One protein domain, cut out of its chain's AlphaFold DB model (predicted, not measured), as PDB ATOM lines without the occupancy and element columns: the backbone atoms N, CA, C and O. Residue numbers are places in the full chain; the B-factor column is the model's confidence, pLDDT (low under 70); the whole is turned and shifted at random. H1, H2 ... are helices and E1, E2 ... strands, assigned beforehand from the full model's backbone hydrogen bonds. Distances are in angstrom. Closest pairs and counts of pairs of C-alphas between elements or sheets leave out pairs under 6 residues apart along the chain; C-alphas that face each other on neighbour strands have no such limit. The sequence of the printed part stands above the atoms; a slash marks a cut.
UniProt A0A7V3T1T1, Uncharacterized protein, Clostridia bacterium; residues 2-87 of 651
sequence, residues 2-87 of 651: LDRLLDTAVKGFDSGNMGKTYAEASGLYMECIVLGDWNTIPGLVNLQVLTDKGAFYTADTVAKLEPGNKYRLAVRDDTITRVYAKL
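AT A GLANCE: This is residues 2 to 87 of the 651 residues of an uncharacterized protein of Clostridia bacterium (UniProt A0A7V3T1T1). A small closed barrel of five strands, E1 to E5, makes the main body, and to one side of it lies the first stretch of the printed part, residues 2 to 25, a long loop between two very short helices. H2 is next to the barrel and H1 is farther off, and this stretch and the barrel together make the longest axis. Printed are 86 residues with two named helices and five named strands, in the order H1, H2, E1, E2, E3, E4, E5; under half of the residues are in named elements, and the class is mixed, helices and strands. Round the ring run E1, E2, E3, E5, E4 and back to E1, a mixed sheet with E3 and E5 parallel and the other neighbours antiparallel. The whole is compact, with a radius of gyration of the C-alphas of 13.7 A and spans of 39 by 28 by 23 A.

IN THESE COORDINATES: E1, residues 30 to 37, is 18.1 A long, begins at C-alpha 30 (30.586, -39.580, 28.870), and bends by 61 degrees at residue 33. E2 is residues 48 to 51, 9.9 A, and E3 is residues 54 to 58, 12.8 A. E4, residues 70 to 76, is 18.4 A long. E5, residues 79 to 86, is 17.8 A long, bends by 65 degrees at residue 82, and ends at C-alpha 86 (39.089, -34.308, 22.259). H1, residues 2 to 6, is 6.4 A long and begins at C-alpha 2 (30.597, -50.158, 16.426); H2, residues 22 to 25, is 5.0 A.

HOW THE PARTS SIT: E1, E2 and E3 form a meander, each strand the antiparallel neighbour of the one before; with E4, the antiparallel neighbour of E1, they form a Greek key. E1 is staggered: its residues 30 to 33 pair with E4, where N 30 and O 73 are 2.8 A apart, and its residues 34 to 37 with E2, where N 35 and O 50 are 2.8 A apart. In the hairpin of E2 and E3, N 49 and O 56 are 2.9 A apart. E3 and E5 are parallel, with N 80 and O 57 at 2.8 A. In the hairpin of E4 and E5, N 74 and O 82 are 2.9 A apart. H2 is on the barrel, the closest C-alphas of H2 and E1 being those of Glu 24 and Met 30, 5.3 A apart. H1 is not on the barrel; it only just touches H2, with 3 pairs of C-alphas within 8 A, the closest those of Leu 6 and Ala 23 at 4.7 A. In H1 every O i to N i+4 pair is within hydrogen-bond range; H2 is too short for such a pair, and its 1 O i to N i+3 pair is within range.

THE WHOLE: The C-alphas farthest apart, those of Leu 2 and Pro 42, are 40.4 A apart. The printed part has no cut. The links H1 to H2 and E3 to E4 are long, with 15 and 11 residues. The mean pLDDT of the printed part is 80.2; 19 residues are under 70, among them residues 2 to 4 and 11 to 20.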
ATOM      1  N   LEU A   2      30.567 -50.300  14.961       56.72
ATOM      2  CA  LEU A   2      30.597 -50.158  16.426       56.72
ATOM      3  C   LEU A   2      30.409 -48.705  16.918       56.72
ATOM      4  O   LEU A   2      29.585 -48.479  17.793       56.72
ATOM      5  N   ASP A   3      31.063 -47.715  16.300       57.94
ATOM      6  CA  ASP A   3      30.923 -46.296  16.705       57.94
ATOM      7  C   ASP A   3      29.483 -45.788  16.574       57.94
ATOM      8  O   ASP A   3      28.967 -45.077  17.429       57.94
ATOM      9  N   ARG A   4      28.783 -46.251  15.533       67.12
ATOM     10  CA  ARG A   4      27.380 -45.906  15.301       67.12
ATOM     11  C   ARG A   4      26.467 -46.478  16.390       67.12
ATOM     12  O   ARG A   4      25.476 -45.840  16.715       67.12
ATOM     13  N   LEU A   5      26.789 -47.649  16.950       70.44
ATOM     14  CA  LEU A   5      26.062 -48.230  18.084       70.44
ATOM     15  C   LEU A   5      26.293 -47.411  19.360       70.44
ATOM     16  O   LEU A   5      25.332 -47.112  20.059       70.44
ATOM     17  N   LEU A   6      27.545 -47.030  19.630       69.12
ATOM     18  CA  LEU A   6      27.934 -46.276  20.824       69.12
ATOM     19  C   LEU A   6      27.278 -44.888  20.881       69.12
ATOM     20  O   LEU A   6      26.785 -44.506  21.940       69.12
ATOM     21  N   ASP A   7      27.177 -44.208  19.737       69.62
ATOM     22  CA  ASP A   7      26.584 -42.869  19.615       69.62
ATOM     23  C   ASP A   7      25.049 -42.890  19.376       69.62
ATOM     24  O   ASP A   7      24.420 -41.845  19.201       69.62
ATOM     25  N   THR A   8      24.400 -44.066  19.370       75.00
ATOM     26  CA  THR A   8      22.937 -44.173  19.195       75.00
ATOM     27  C   THR A   8      22.197 -43.792  20.480       75.00
ATOM     28  O   THR A   8      22.477 -44.336  21.545       75.00
ATOM     29  N   ALA A   9      21.205 -42.900  20.381       72.69
ATOM     30  CA  ALA A   9      20.331 -42.533  21.498       72.69
ATOM     31  C   ALA A   9      19.460 -43.717  21.967       72.69
ATOM     32  O   ALA A   9      18.815 -44.390  21.157       72.69
ATOM     33  N   VAL A  10      19.396 -43.948  23.281       73.25
ATOM     34  CA  VAL A  10      18.564 -45.002  23.881       73.25
ATOM     35  C   VAL A  10      17.117 -44.507  24.007       73.25
ATOM     36  O   VAL A  10      16.854 -43.471  24.618       73.25
ATOM     37  N   LYS A  11      16.150 -45.242  23.441       56.16
ATOM     38  CA  LYS A  11      14.714 -44.946  23.614       56.16
ATOM     39  C   LYS A  11      14.268 -45.290  25.042       56.16
ATOM     40  O   LYS A  11      14.440 -46.433  25.448       56.16
ATOM     41  N   GLY A  12      13.641 -44.342  25.751       55.53
ATOM     42  CA  GLY A  12      12.945 -44.625  27.020       55.53
ATOM     43  C   GLY A  12      13.093 -43.614  28.166       55.53
ATOM     44  O   GLY A  12      12.701 -43.947  29.276       55.53
ATOM     45  N   PHE A  13      13.637 -42.414  27.947       48.72
ATOM     46  CA  PHE A  13      13.669 -41.369  28.980       48.72
ATOM     47  C   PHE A  13      12.582 -40.321  28.706       48.72
ATOM     48  O   PHE A  13      12.500 -39.801  27.593       48.72
ATOM     49  N   ASP A  14      11.731 -40.059  29.704       41.72
ATOM     50  CA  ASP A  14      10.603 -39.127  29.612       41.72
ATOM     51  C   ASP A  14      11.041 -37.704  29.229       41.72
ATOM     52  O   ASP A  14      12.162 -37.262  29.499       41.72
ATOM     53  N   SER A  15      10.111 -36.999  28.581       39.56
ATOM     54  CA  SER A  15      10.213 -35.709  27.887       39.56
ATOM     55  C   SER A  15      10.591 -34.514  28.780       39.56
ATOM     56  O   SER A  15       9.834 -33.555  28.916       39.56
ATOM     57  N   GLY A  16      11.784 -34.570  29.366       43.59
ATOM     58  CA  GLY A  16      12.399 -33.502  30.155       43.59
ATOM     59  C   GLY A  16      13.916 -33.644  30.340       43.59
ATOM     60  O   GLY A  16      14.567 -32.665  30.686       43.59
ATOM     61  N   ASN A  17      14.499 -34.815  30.052       43.62
ATOM     62  CA  ASN A  17      15.947 -35.046  30.075       43.62
ATOM     63  C   ASN A  17      16.456 -35.412  28.673       43.62
ATOM     64  O   ASN A  17      15.893 -36.286  28.016       43.62
ATOM     65  N   MET A  18      17.528 -34.756  28.212       49.28
ATOM     66  CA  MET A  18      18.203 -35.104  26.954       49.28
ATOM     67  C   MET A  18      18.580 -36.596  26.966       49.28
ATOM     68  O   MET A  18      19.193 -37.074  27.921       49.28
ATOM     69  N   GLY A  19      18.172 -37.341  25.935       58.06
ATOM     70  CA  GLY A  19      18.377 -38.789  25.858       58.06
ATOM     71  C   GLY A  19      19.860 -39.168  25.880       58.06
ATOM     72  O   GLY A  19      20.652 -38.592  25.140       58.06
ATOM     73  N   LYS A  20      20.227 -40.146  26.717       64.69
ATOM     74  CA  LYS A  20      21.589 -40.700  26.784       64.69
ATOM     75  C   LYS A  20      21.896 -41.549  25.546       64.69
ATOM     76  O   LYS A  20      21.026 -42.275  25.054       64.69
ATOM     77  N   THR A  21      23.139 -41.507  25.077       72.06
ATOM     78  CA  THR A  21      23.666 -42.460  24.084       72.06
ATOM     79  C   THR A  21      23.882 -43.844  24.706       72.06
ATOM     80  O   THR A  21      23.949 -43.984  25.929       72.06
ATOM     81  N   TYR A  22      23.988 -44.896  23.888       72.38
ATOM     82  CA  TYR A  22      24.260 -46.251  24.379       72.38
ATOM     83  C   TYR A  22      25.563 -46.305  25.191       72.38
ATOM     84  O   TYR A  22      25.601 -46.961  26.232       72.38
ATOM     85  N   ALA A  23      26.611 -45.586  24.770       70.75
ATOM     86  CA  ALA A  23      27.876 -45.497  25.502       70.75
ATOM     87  C   ALA A  23      27.732 -44.847  26.891       70.75
ATOM     88  O   ALA A  23      28.296 -45.349  27.864       70.75
ATOM     89  N   GLU A  24      26.928 -43.786  26.999       68.75
ATOM     90  CA  GLU A  24      26.642 -43.106  28.270       68.75
ATOM     91  C   GLU A  24      25.744 -43.945  29.185       68.75
ATOM     92  O   GLU A  24      25.947 -43.990  30.397       68.75
ATOM     93  N   ALA A  25      24.750 -44.636  28.617       69.31
ATOM     94  CA  ALA A  25      23.856 -45.521  29.359       69.31
ATOM     95  C   ALA A  25      24.569 -46.786  29.867       69.31
ATOM     96  O   ALA A  25      24.201 -47.316  30.913       69.31
ATOM     97  N   SER A  26      25.596 -47.250  29.147       70.88
ATOM     98  CA  SER A  26      26.418 -48.407  29.524       70.88
ATOM     99  C   SER A  26      27.653 -48.050  30.362       70.88
ATOM    100  O   SER A  26      28.373 -48.952  30.785       70.88
ATOM    101  N   GLY A  27      27.901 -46.760  30.625       68.12
ATOM    102  CA  GLY A  27      29.026 -46.292  31.443       68.12
ATOM    103  C   GLY A  27      30.403 -46.438  30.782       68.12
ATOM    104  O   GLY A  27      31.412 -46.470  31.481       68.12
ATOM    105  N   LEU A  28      30.466 -46.546  29.450       78.31
ATOM    106  CA  LEU A  28      31.724 -46.707  28.708       78.31
ATOM    107  C   LEU A  28      32.511 -45.394  28.610       78.31
ATOM    108  O   LEU A  28      33.729 -45.375  28.807       78.31
ATOM    109  N   TYR A  29      31.810 -44.306  28.299       82.75
ATOM    110  CA  TYR A  29      32.316 -42.939  28.362       82.75
ATOM    111  C   TYR A  29      31.157 -41.950  28.489       82.75
ATOM    112  O   TYR A  29      30.013 -42.271  28.171       82.75
ATOM    113  N   MET A  30      31.475 -40.735  28.918       85.94
ATOM    114  CA  MET A  30      30.586 -39.580  28.870       85.94
ATOM    115  C   MET A  30      31.199 -38.469  28.026       85.94
ATOM    116  O   MET A  30      32.422 -38.289  28.027       85.94
ATOM    117  N   GLU A  31      30.357 -37.724  27.316       90.19
ATOM    118  CA  GLU A  31      30.767 -36.480  26.675       90.19
ATOM    119  C   GLU A  31      30.507 -35.297  27.605       90.19
ATOM    120  O   GLU A  31      29.395 -35.109  28.097       90.19
ATOM    121  N   CYS A  32      31.530 -34.481  27.839       91.44
ATOM    122  CA  CYS A  32      31.389 -33.277  28.650       91.44
ATOM    123  C   CYS A  32      32.276 -32.141  28.145       91.44
ATOM    124  O   CYS A  32      33.356 -32.355  27.582       91.44
ATOM    125  N   ILE A  33      31.813 -30.923  28.384       95.19
ATOM    126  CA  ILE A  33      32.533 -29.677  28.165       95.19
ATOM    127  C   ILE A  33      33.310 -29.372  29.439       95.19
ATOM    128  O   ILE A  33      32.724 -29.289  30.514       95.19
ATOM    129  N   VAL A  34      34.619 -29.164  29.328       95.81
ATOM    130  CA  VAL A  34      35.427 -28.688  30.458       95.81
ATOM    131  C   VAL A  34      35.211 -27.183  30.590       95.81
ATOM    132  O   VAL A  34      35.665 -26.417  29.742       95.81
ATOM    133  N   LEU A  35      34.496 -26.762  31.633       95.56
ATOM    134  CA  LEU A  35      34.149 -25.362  31.902       95.56
ATOM    135  C   LEU A  35      35.262 -24.620  32.654       95.56
ATOM    136  O   LEU A  35      35.338 -23.398  32.580       95.56
ATOM    137  N   GLY A  36      36.140 -25.344  33.346       92.38
ATOM    138  CA  GLY A  36      37.311 -24.773  34.004       92.38
ATOM    139  C   GLY A  36      38.021 -25.761  34.920       92.38
ATOM    140  O   GLY A  36      37.575 -26.891  35.124       92.38
ATOM    141  N   ASP A  37      39.140 -25.317  35.466       91.00
ATOM    142  CA  ASP A  37      40.008 -26.041  36.392       91.00
ATOM    143  C   ASP A  37      40.308 -25.176  37.629       91.00
ATOM    144  O   ASP A  37      39.840 -24.042  37.747       91.00
ATOM    145  N   TRP A  38      41.122 -25.689  38.550       86.56
ATOM    146  CA  TRP A  38      41.516 -24.961  39.761       86.56
ATOM    147  C   TRP A  38      42.298 -23.657  39.510       86.56
ATOM    148  O   TRP A  38      42.379 -22.822  40.410       86.56
ATOM    149  N   ASN A  39      42.859 -23.454  38.311       85.50
ATOM    150  CA  ASN A  39      43.536 -22.204  37.946       85.50
ATOM    151  C   ASN A  39      42.556 -21.136  37.450       85.50
ATOM    152  O   ASN A  39      42.858 -19.946  37.516       85.50
ATOM    153  N   THR A  40      41.413 -21.560  36.914       88.75
ATOM    154  CA  THR A  40      40.470 -20.694  36.196       88.75
ATOM    155  C   THR A  40      39.145 -20.498  36.928       88.75
ATOM    156  O   THR A  40      38.472 -19.502  36.679       88.75
ATOM    157  N   ILE A  41      38.784 -21.389  37.859       87.31
ATOM    158  CA  ILE A  41      37.561 -21.296  38.667       87.31
ATOM    159  C   ILE A  41      37.913 -21.204  40.159       87.31
ATOM    160  O   ILE A  41      38.418 -22.170  40.742       87.31
ATOM    161  N   PRO A  42      37.601 -20.070  40.816       81.75
ATOM    162  CA  PRO A  42      37.748 -19.934  42.259       81.75
ATOM    163  C   PRO A  42      36.923 -20.984  43.019       81.75
ATOM    164  O   PRO A  42      35.726 -21.129  42.789       81.75
ATOM    165  N   GLY A  43      37.554 -21.683  43.966       84.06
ATOM    166  CA  GLY A  43      36.887 -22.643  44.856       84.06
ATOM    167  C   GLY A  43      37.067 -24.117  44.485       84.06
ATOM    168  O   GLY A  43      36.791 -24.969  45.326       84.06
ATOM    169  N   LEU A  44      37.585 -24.430  43.293       88.94
ATOM    170  CA  LEU A  44      38.026 -25.790  42.973       88.94
ATOM    171  C   LEU A  44      39.359 -26.098  43.664       88.94
ATOM    172  O   LEU A  44      40.257 -25.253  43.719       88.94
ATOM    173  N   VAL A  45      39.498 -27.318  44.185       88.19
ATOM    174  CA  VAL A  45      40.773 -27.785  44.752       88.19
ATOM    175  C   VAL A  45      41.679 -28.363  43.665       88.19
ATOM    176  O   VAL A  45      41.236 -28.655  42.555       88.19
ATOM    177  N   ASN A  46      42.969 -28.525  43.974       87.31
ATOM    178  CA  ASN A  46      43.925 -29.102  43.029       87.31
ATOM    179  C   ASN A  46      43.420 -30.457  42.494       87.31
ATOM    180  O   ASN A  46      42.835 -31.239  43.244       87.31
ATOM    181  N   LEU A  47      43.658 -30.716  41.206       88.50
ATOM    182  CA  LEU A  47      43.169 -31.878  40.459       88.50
ATOM    183  C   LEU A  47      41.639 -31.972  40.321       88.50
ATOM    184  O   LEU A  47      41.138 -33.032  39.966       88.50
ATOM    185  N   GLN A  48      40.880 -30.900  40.562       91.88
ATOM    186  CA  GLN A  48      39.478 -30.834  40.149       91.88
ATOM    187  C   GLN A  48      39.296 -30.083  38.834       91.88
ATOM    188  O   GLN A  48      39.967 -29.085  38.553       91.88
ATOM    189  N   VAL A  49      38.318 -30.550  38.064       93.56
ATOM    190  CA  VAL A  49      37.812 -29.893  36.859       93.56
ATOM    191  C   VAL A  49      36.301 -29.752  36.959       93.56
ATOM    192  O   VAL A  49      35.603 -30.683  37.365       93.56
ATOM    193  N   LEU A  50      35.787 -28.584  36.587       94.75
ATOM    194  CA  LEU A  50      34.355 -28.368  36.439       94.75
ATOM    195  C   LEU A  50      33.952 -28.644  34.997       94.75
ATOM    196  O   LEU A  50      34.583 -28.160  34.054       94.75
ATOM    197  N   THR A  51      32.864 -29.382  34.832       94.69
ATOM    198  CA  THR A  51      32.257 -29.668  33.536       94.69
ATOM    199  C   THR A  51      30.790 -29.255  33.517       94.69
ATOM    200  O   THR A  51      30.199 -28.989  34.564       94.69
ATOM    201  N   ASP A  52      30.168 -29.266  32.340       92.75
ATOM    202  CA  ASP A  52      28.714 -29.094  32.196       92.75
ATOM    203  C   ASP A  52      27.892 -30.226  32.845       92.75
ATOM    204  O   ASP A  52      26.671 -30.121  32.950       92.75
ATOM    205  N   LYS A  53      28.551 -31.301  33.298       89.44
ATOM    206  CA  LYS A  53      27.946 -32.456  33.979       89.44
ATOM    207  C   LYS A  53      28.284 -32.540  35.470       89.44
ATOM    208  O   LYS A  53      27.899 -33.512  36.112       89.44
ATOM    209  N   GLY A  54      28.982 -31.546  36.019       90.50
ATOM    210  CA  GLY A  54      29.423 -31.523  37.416       90.50
ATOM    211  C   GLY A  54      30.938 -31.404  37.564       90.50
ATOM    212  O   GLY A  54      31.675 -31.299  36.580       90.50
ATOM    213  N   ALA A  55      31.400 -31.374  38.813       92.69
ATOM    214  CA  ALA A  55      32.818 -31.327  39.146       92.69
ATOM    215  C   ALA A  55      33.367 -32.743  39.348       92.69
ATOM    216  O   ALA A  55      32.745 -33.552  40.032       92.69
ATOM    217  N   PHE A  56      34.541 -33.014  38.785       93.00
ATOM    218  CA  PHE A  56      35.210 -34.310  38.876       93.00
ATOM    219  C   PHE A  56      36.665 -34.142  39.301       93.00
ATOM    220  O   PHE A  56      37.288 -33.109  39.038       93.00
ATOM    221  N   TYR A  57      37.222 -35.184  39.910       91.56
ATOM    222  CA  TYR A  57      38.654 -35.292  40.153       91.56
ATOM    223  C   TYR A  57      39.367 -35.847  38.919       91.56
ATOM    224  O   TYR A  57      38.843 -36.704  38.211       91.56
ATOM    225  N   THR A  58      40.589 -35.399  38.667       88.75
ATOM    226  CA  THR A  58      41.476 -35.942  37.637       88.75
ATOM    227  C   THR A  58      42.611 -36.700  38.305       88.75
ATOM    228  O   THR A  58      43.297 -36.143  39.162       88.75
ATOM    229  N   ALA A  59      42.859 -37.946  37.904       79.56
ATOM    230  CA  ALA A  59      44.086 -38.620  38.316       79.56
ATOM    231  C   ALA A  59      45.312 -37.916  37.700       79.56
ATOM    232  O   ALA A  59      45.276 -37.514  36.538       79.56
ATOM    233  N   ASP A  60      46.405 -37.807  38.461       68.75
ATOM    234  CA  ASP A  60      47.634 -37.075  38.082       68.75
ATOM    235  C   ASP A  60      48.315 -37.624  36.805       68.75
ATOM    236  O   ASP A  60      49.144 -36.979  36.172       68.75
ATOM    237  N   THR A  61      47.935 -38.831  36.380       72.06
ATOM    238  CA  THR A  61      48.447 -39.509  35.180       72.06
ATOM    239  C   THR A  61      47.612 -39.270  33.918       72.06
ATOM    240  O   THR A  61      47.959 -39.772  32.846       72.06
ATOM    241  N   VAL A  62      46.502 -38.533  34.015       74.25
ATOM    242  CA  VAL A  62      45.593 -38.272  32.893       74.25
ATOM    243  C   VAL A  62      46.033 -37.020  32.128       74.25
ATOM    244  O   VAL A  62      46.526 -36.056  32.707       74.25
ATOM    245  N   ALA A  63      45.855 -37.029  30.801       73.44
ATOM    246  CA  ALA A  63      46.146 -35.875  29.952       73.44
ATOM    247  C   ALA A  63      45.458 -34.601  30.479       73.44
ATOM    248  O   ALA A  63      44.279 -34.631  30.835       73.44
ATOM    249  N   LYS A  64      46.192 -33.479  30.497       83.44
ATOM    250  CA  LYS A  64      45.709 -32.185  30.999       83.44
ATOM    251  C   LYS A  64      44.453 -31.750  30.239       83.44
ATOM    252  O   LYS A  64      44.519 -31.439  29.052       83.44
ATOM    253  N   LEU A  65      43.320 -31.717  30.936       90.94
ATOM    254  CA  LEU A  65      42.046 -31.273  30.383       90.94
ATOM    255  C   LEU A  65      42.029 -29.751  30.249       90.94
ATOM    256  O   LEU A  65      42.093 -29.017  31.228       90.94
ATOM    257  N   GLU A  66      41.960 -29.284  29.010       91.62
ATOM    258  CA  GLU A  66      41.954 -27.859  28.687       91.62
ATOM    259  C   GLU A  66      40.527 -27.281  28.702       91.62
ATOM    260  O   GLU A  66      39.678 -27.791  27.954       91.62
ATOM    261  N   PRO A  67      40.264 -26.186  29.445       93.56
ATOM    262  CA  PRO A  67      38.976 -25.502  29.420       93.56
ATOM    263  C   PRO A  67      38.537 -25.083  28.011       93.56
ATOM    264  O   PRO A  67      39.347 -24.712  27.161       93.56
ATOM    265  N   GLY A  68      37.233 -25.168  27.760       94.12
ATOM    266  CA  GLY A  68      36.584 -24.853  26.486       94.12
ATOM    267  C   GLY A  68      36.498 -26.042  25.539       94.12
ATOM    268  O   GLY A  68      35.717 -26.017  24.588       94.12
ATOM    269  N   ASN A  69      37.238 -27.117  25.800       94.81
ATOM    270  CA  ASN A  69      37.201 -28.297  24.951       94.81
ATOM    271  C   ASN A  69      36.167 -29.315  25.443       94.81
ATOM    272  O   ASN A  69      35.934 -29.473  26.645       94.81
ATOM    273  N   LYS A  70      35.566 -30.012  24.484       94.75
ATOM    274  CA  LYS A  70      34.648 -31.123  24.700       94.75
ATOM    275  C   LYS A  70      35.429 -32.429  24.604       94.75
ATOM    276  O   LYS A  70      36.202 -32.616  23.661       94.75
ATOM    277  N   TYR A  71      35.240 -33.329  25.563       92.69
ATOM    278  CA  TYR A  71      35.965 -34.598  25.635       92.69
ATOM    279  C   TYR A  71      35.032 -35.792  25.795       92.69
ATOM    280  O   TYR A  71      33.958 -35.662  26.374       92.69
ATOM    281  N   ARG A  72      35.501 -36.964  25.348       90.81
ATOM    282  CA  ARG A  72      34.986 -38.279  25.764       90.81
ATOM    283  C   ARG A  72      35.820 -38.798  26.929       90.81
ATOM    284  O   ARG A  72      37.007 -39.082  26.746       90.81
ATOM    285  N   LEU A  73      35.209 -38.921  28.103       90.00
ATOM    286  CA  LEU A  73      35.875 -39.280  29.358       90.00
ATOM    287  C   LEU A  73      35.313 -40.572  29.956       90.00
ATOM    288  O   LEU A  73      34.110 -40.803  29.902       90.00
ATOM    289  N   ALA A  74      36.170 -41.383  30.576       87.31
ATOM    290  CA  ALA A  74      35.736 -42.445  31.486       87.31
ATOM    291  C   ALA A  74      35.745 -41.912  32.924       87.31
ATOM    292  O   ALA A  74      36.806 -41.528  33.428       87.31
ATOM    293  N   VAL A  75      34.589 -41.923  33.589       87.06
ATOM    294  CA  VAL A  75      34.438 -41.487  34.983       87.06
ATOM    295  C   VAL A  75      34.030 -42.668  35.853       87.06
ATOM    296  O   VAL A  75      33.123 -43.421  35.502       87.06
ATOM    297  N   ARG A  76      34.713 -42.832  36.987       85.81
ATOM    298  CA  ARG A  76      34.408 -43.836  38.008       85.81
ATOM    299  C   ARG A  76      34.525 -43.184  39.379       85.81
ATOM    300  O   ARG A  76      35.570 -42.607  39.664       85.81
ATOM    301  N   ASP A  77      33.471 -43.277  40.189       84.75
ATOM    302  CA  ASP A  77      33.427 -42.743  41.559       84.75
ATOM    303  C   ASP A  77      33.939 -41.282  41.621       84.75
ATOM    304  O   ASP A  77      34.911 -40.964  42.303       84.75
ATOM    305  N   ASP A  78      33.343 -40.416  40.790       88.50
ATOM    306  CA  ASP A  78      33.673 -38.989  40.599       88.50
ATOM    307  C   ASP A  78      35.100 -38.670  40.120       88.50
ATOM    308  O   ASP A  78      35.512 -37.507  40.068       88.50
ATOM    309  N   THR A  79      35.852 -39.689  39.705       90.94
ATOM    310  CA  THR A  79      37.212 -39.543  39.190       90.94
ATOM    311  C   THR A  79      37.269 -39.849  37.700       90.94
ATOM    312  O   THR A  79      36.881 -40.925  37.239       90.94
ATOM    313  N   ILE A  80      37.812 -38.915  36.928       91.00
ATOM    314  CA  ILE A  80      38.175 -39.118  35.529       91.00
ATOM    315  C   ILE A  80      39.405 -40.023  35.497       91.00
ATOM    316  O   ILE A  80      40.501 -39.646  35.917       91.00
ATOM    317  N   THR A  81      39.209 -41.231  34.982       88.12
ATOM    318  CA  THR A  81      40.237 -42.279  34.914       88.12
ATOM    319  C   THR A  81      40.880 -42.378  33.536       88.12
ATOM    320  O   THR A  81      41.987 -42.905  33.407       88.12
ATOM    321  N   ARG A  82      40.211 -41.873  32.487       85.81
ATOM    322  CA  ARG A  82      40.727 -41.905  31.112       85.81
ATOM    323  C   ARG A  82      40.127 -40.814  30.230       85.81
ATOM    324  O   ARG A  82      38.945 -40.500  30.347       85.81
ATOM    325  N   VAL A  83      40.931 -40.320  29.288       89.25
ATOM    326  CA  VAL A  83      40.514 -39.433  28.192       89.25
ATOM    327  C   VAL A  83      40.603 -40.219  26.889       89.25
ATOM    328  O   VAL A  83      41.684 -40.687  26.535       89.25
ATOM    329  N   TYR A  84      39.482 -40.389  26.191       86.00
ATOM    330  CA  TYR A  84      39.439 -41.121  24.921       86.00
ATOM    331  C   TYR A  84      39.674 -40.214  23.717       86.00
ATOM    332  O   TYR A  84      40.406 -40.584  22.803       86.00
ATOM    333  N   ALA A  85      39.049 -39.036  23.705       86.88
ATOM    334  CA  ALA A  85      39.147 -38.107  22.587       86.88
ATOM    335  C   ALA A  85      38.832 -36.673  23.012       86.88
ATOM    336  O   ALA A  85      37.994 -36.447  23.885       86.88
ATOM    337  N   LYS A  86      39.472 -35.722  22.328       91.19
ATOM    338  CA  LYS A  86      39.089 -34.308  22.259       91.19
ATOM    339  C   LYS A  86      38.232 -34.126  21.007       91.19
ATOM    340  O   LYS A  86      38.670 -34.492  19.919       91.19
ATOM    341  N   LEU A  87      37.016 -33.622  21.171       89.81
ATOM    342  CA  LEU A  87      35.978 -33.652  20.135       89.81
ATOM    343  C   LEU A  87      35.842 -32.352  19.347       89.81
ATOM    344  O   LEU A  87      35.209 -32.341  18.299       89.81
TER     345      LEU A  87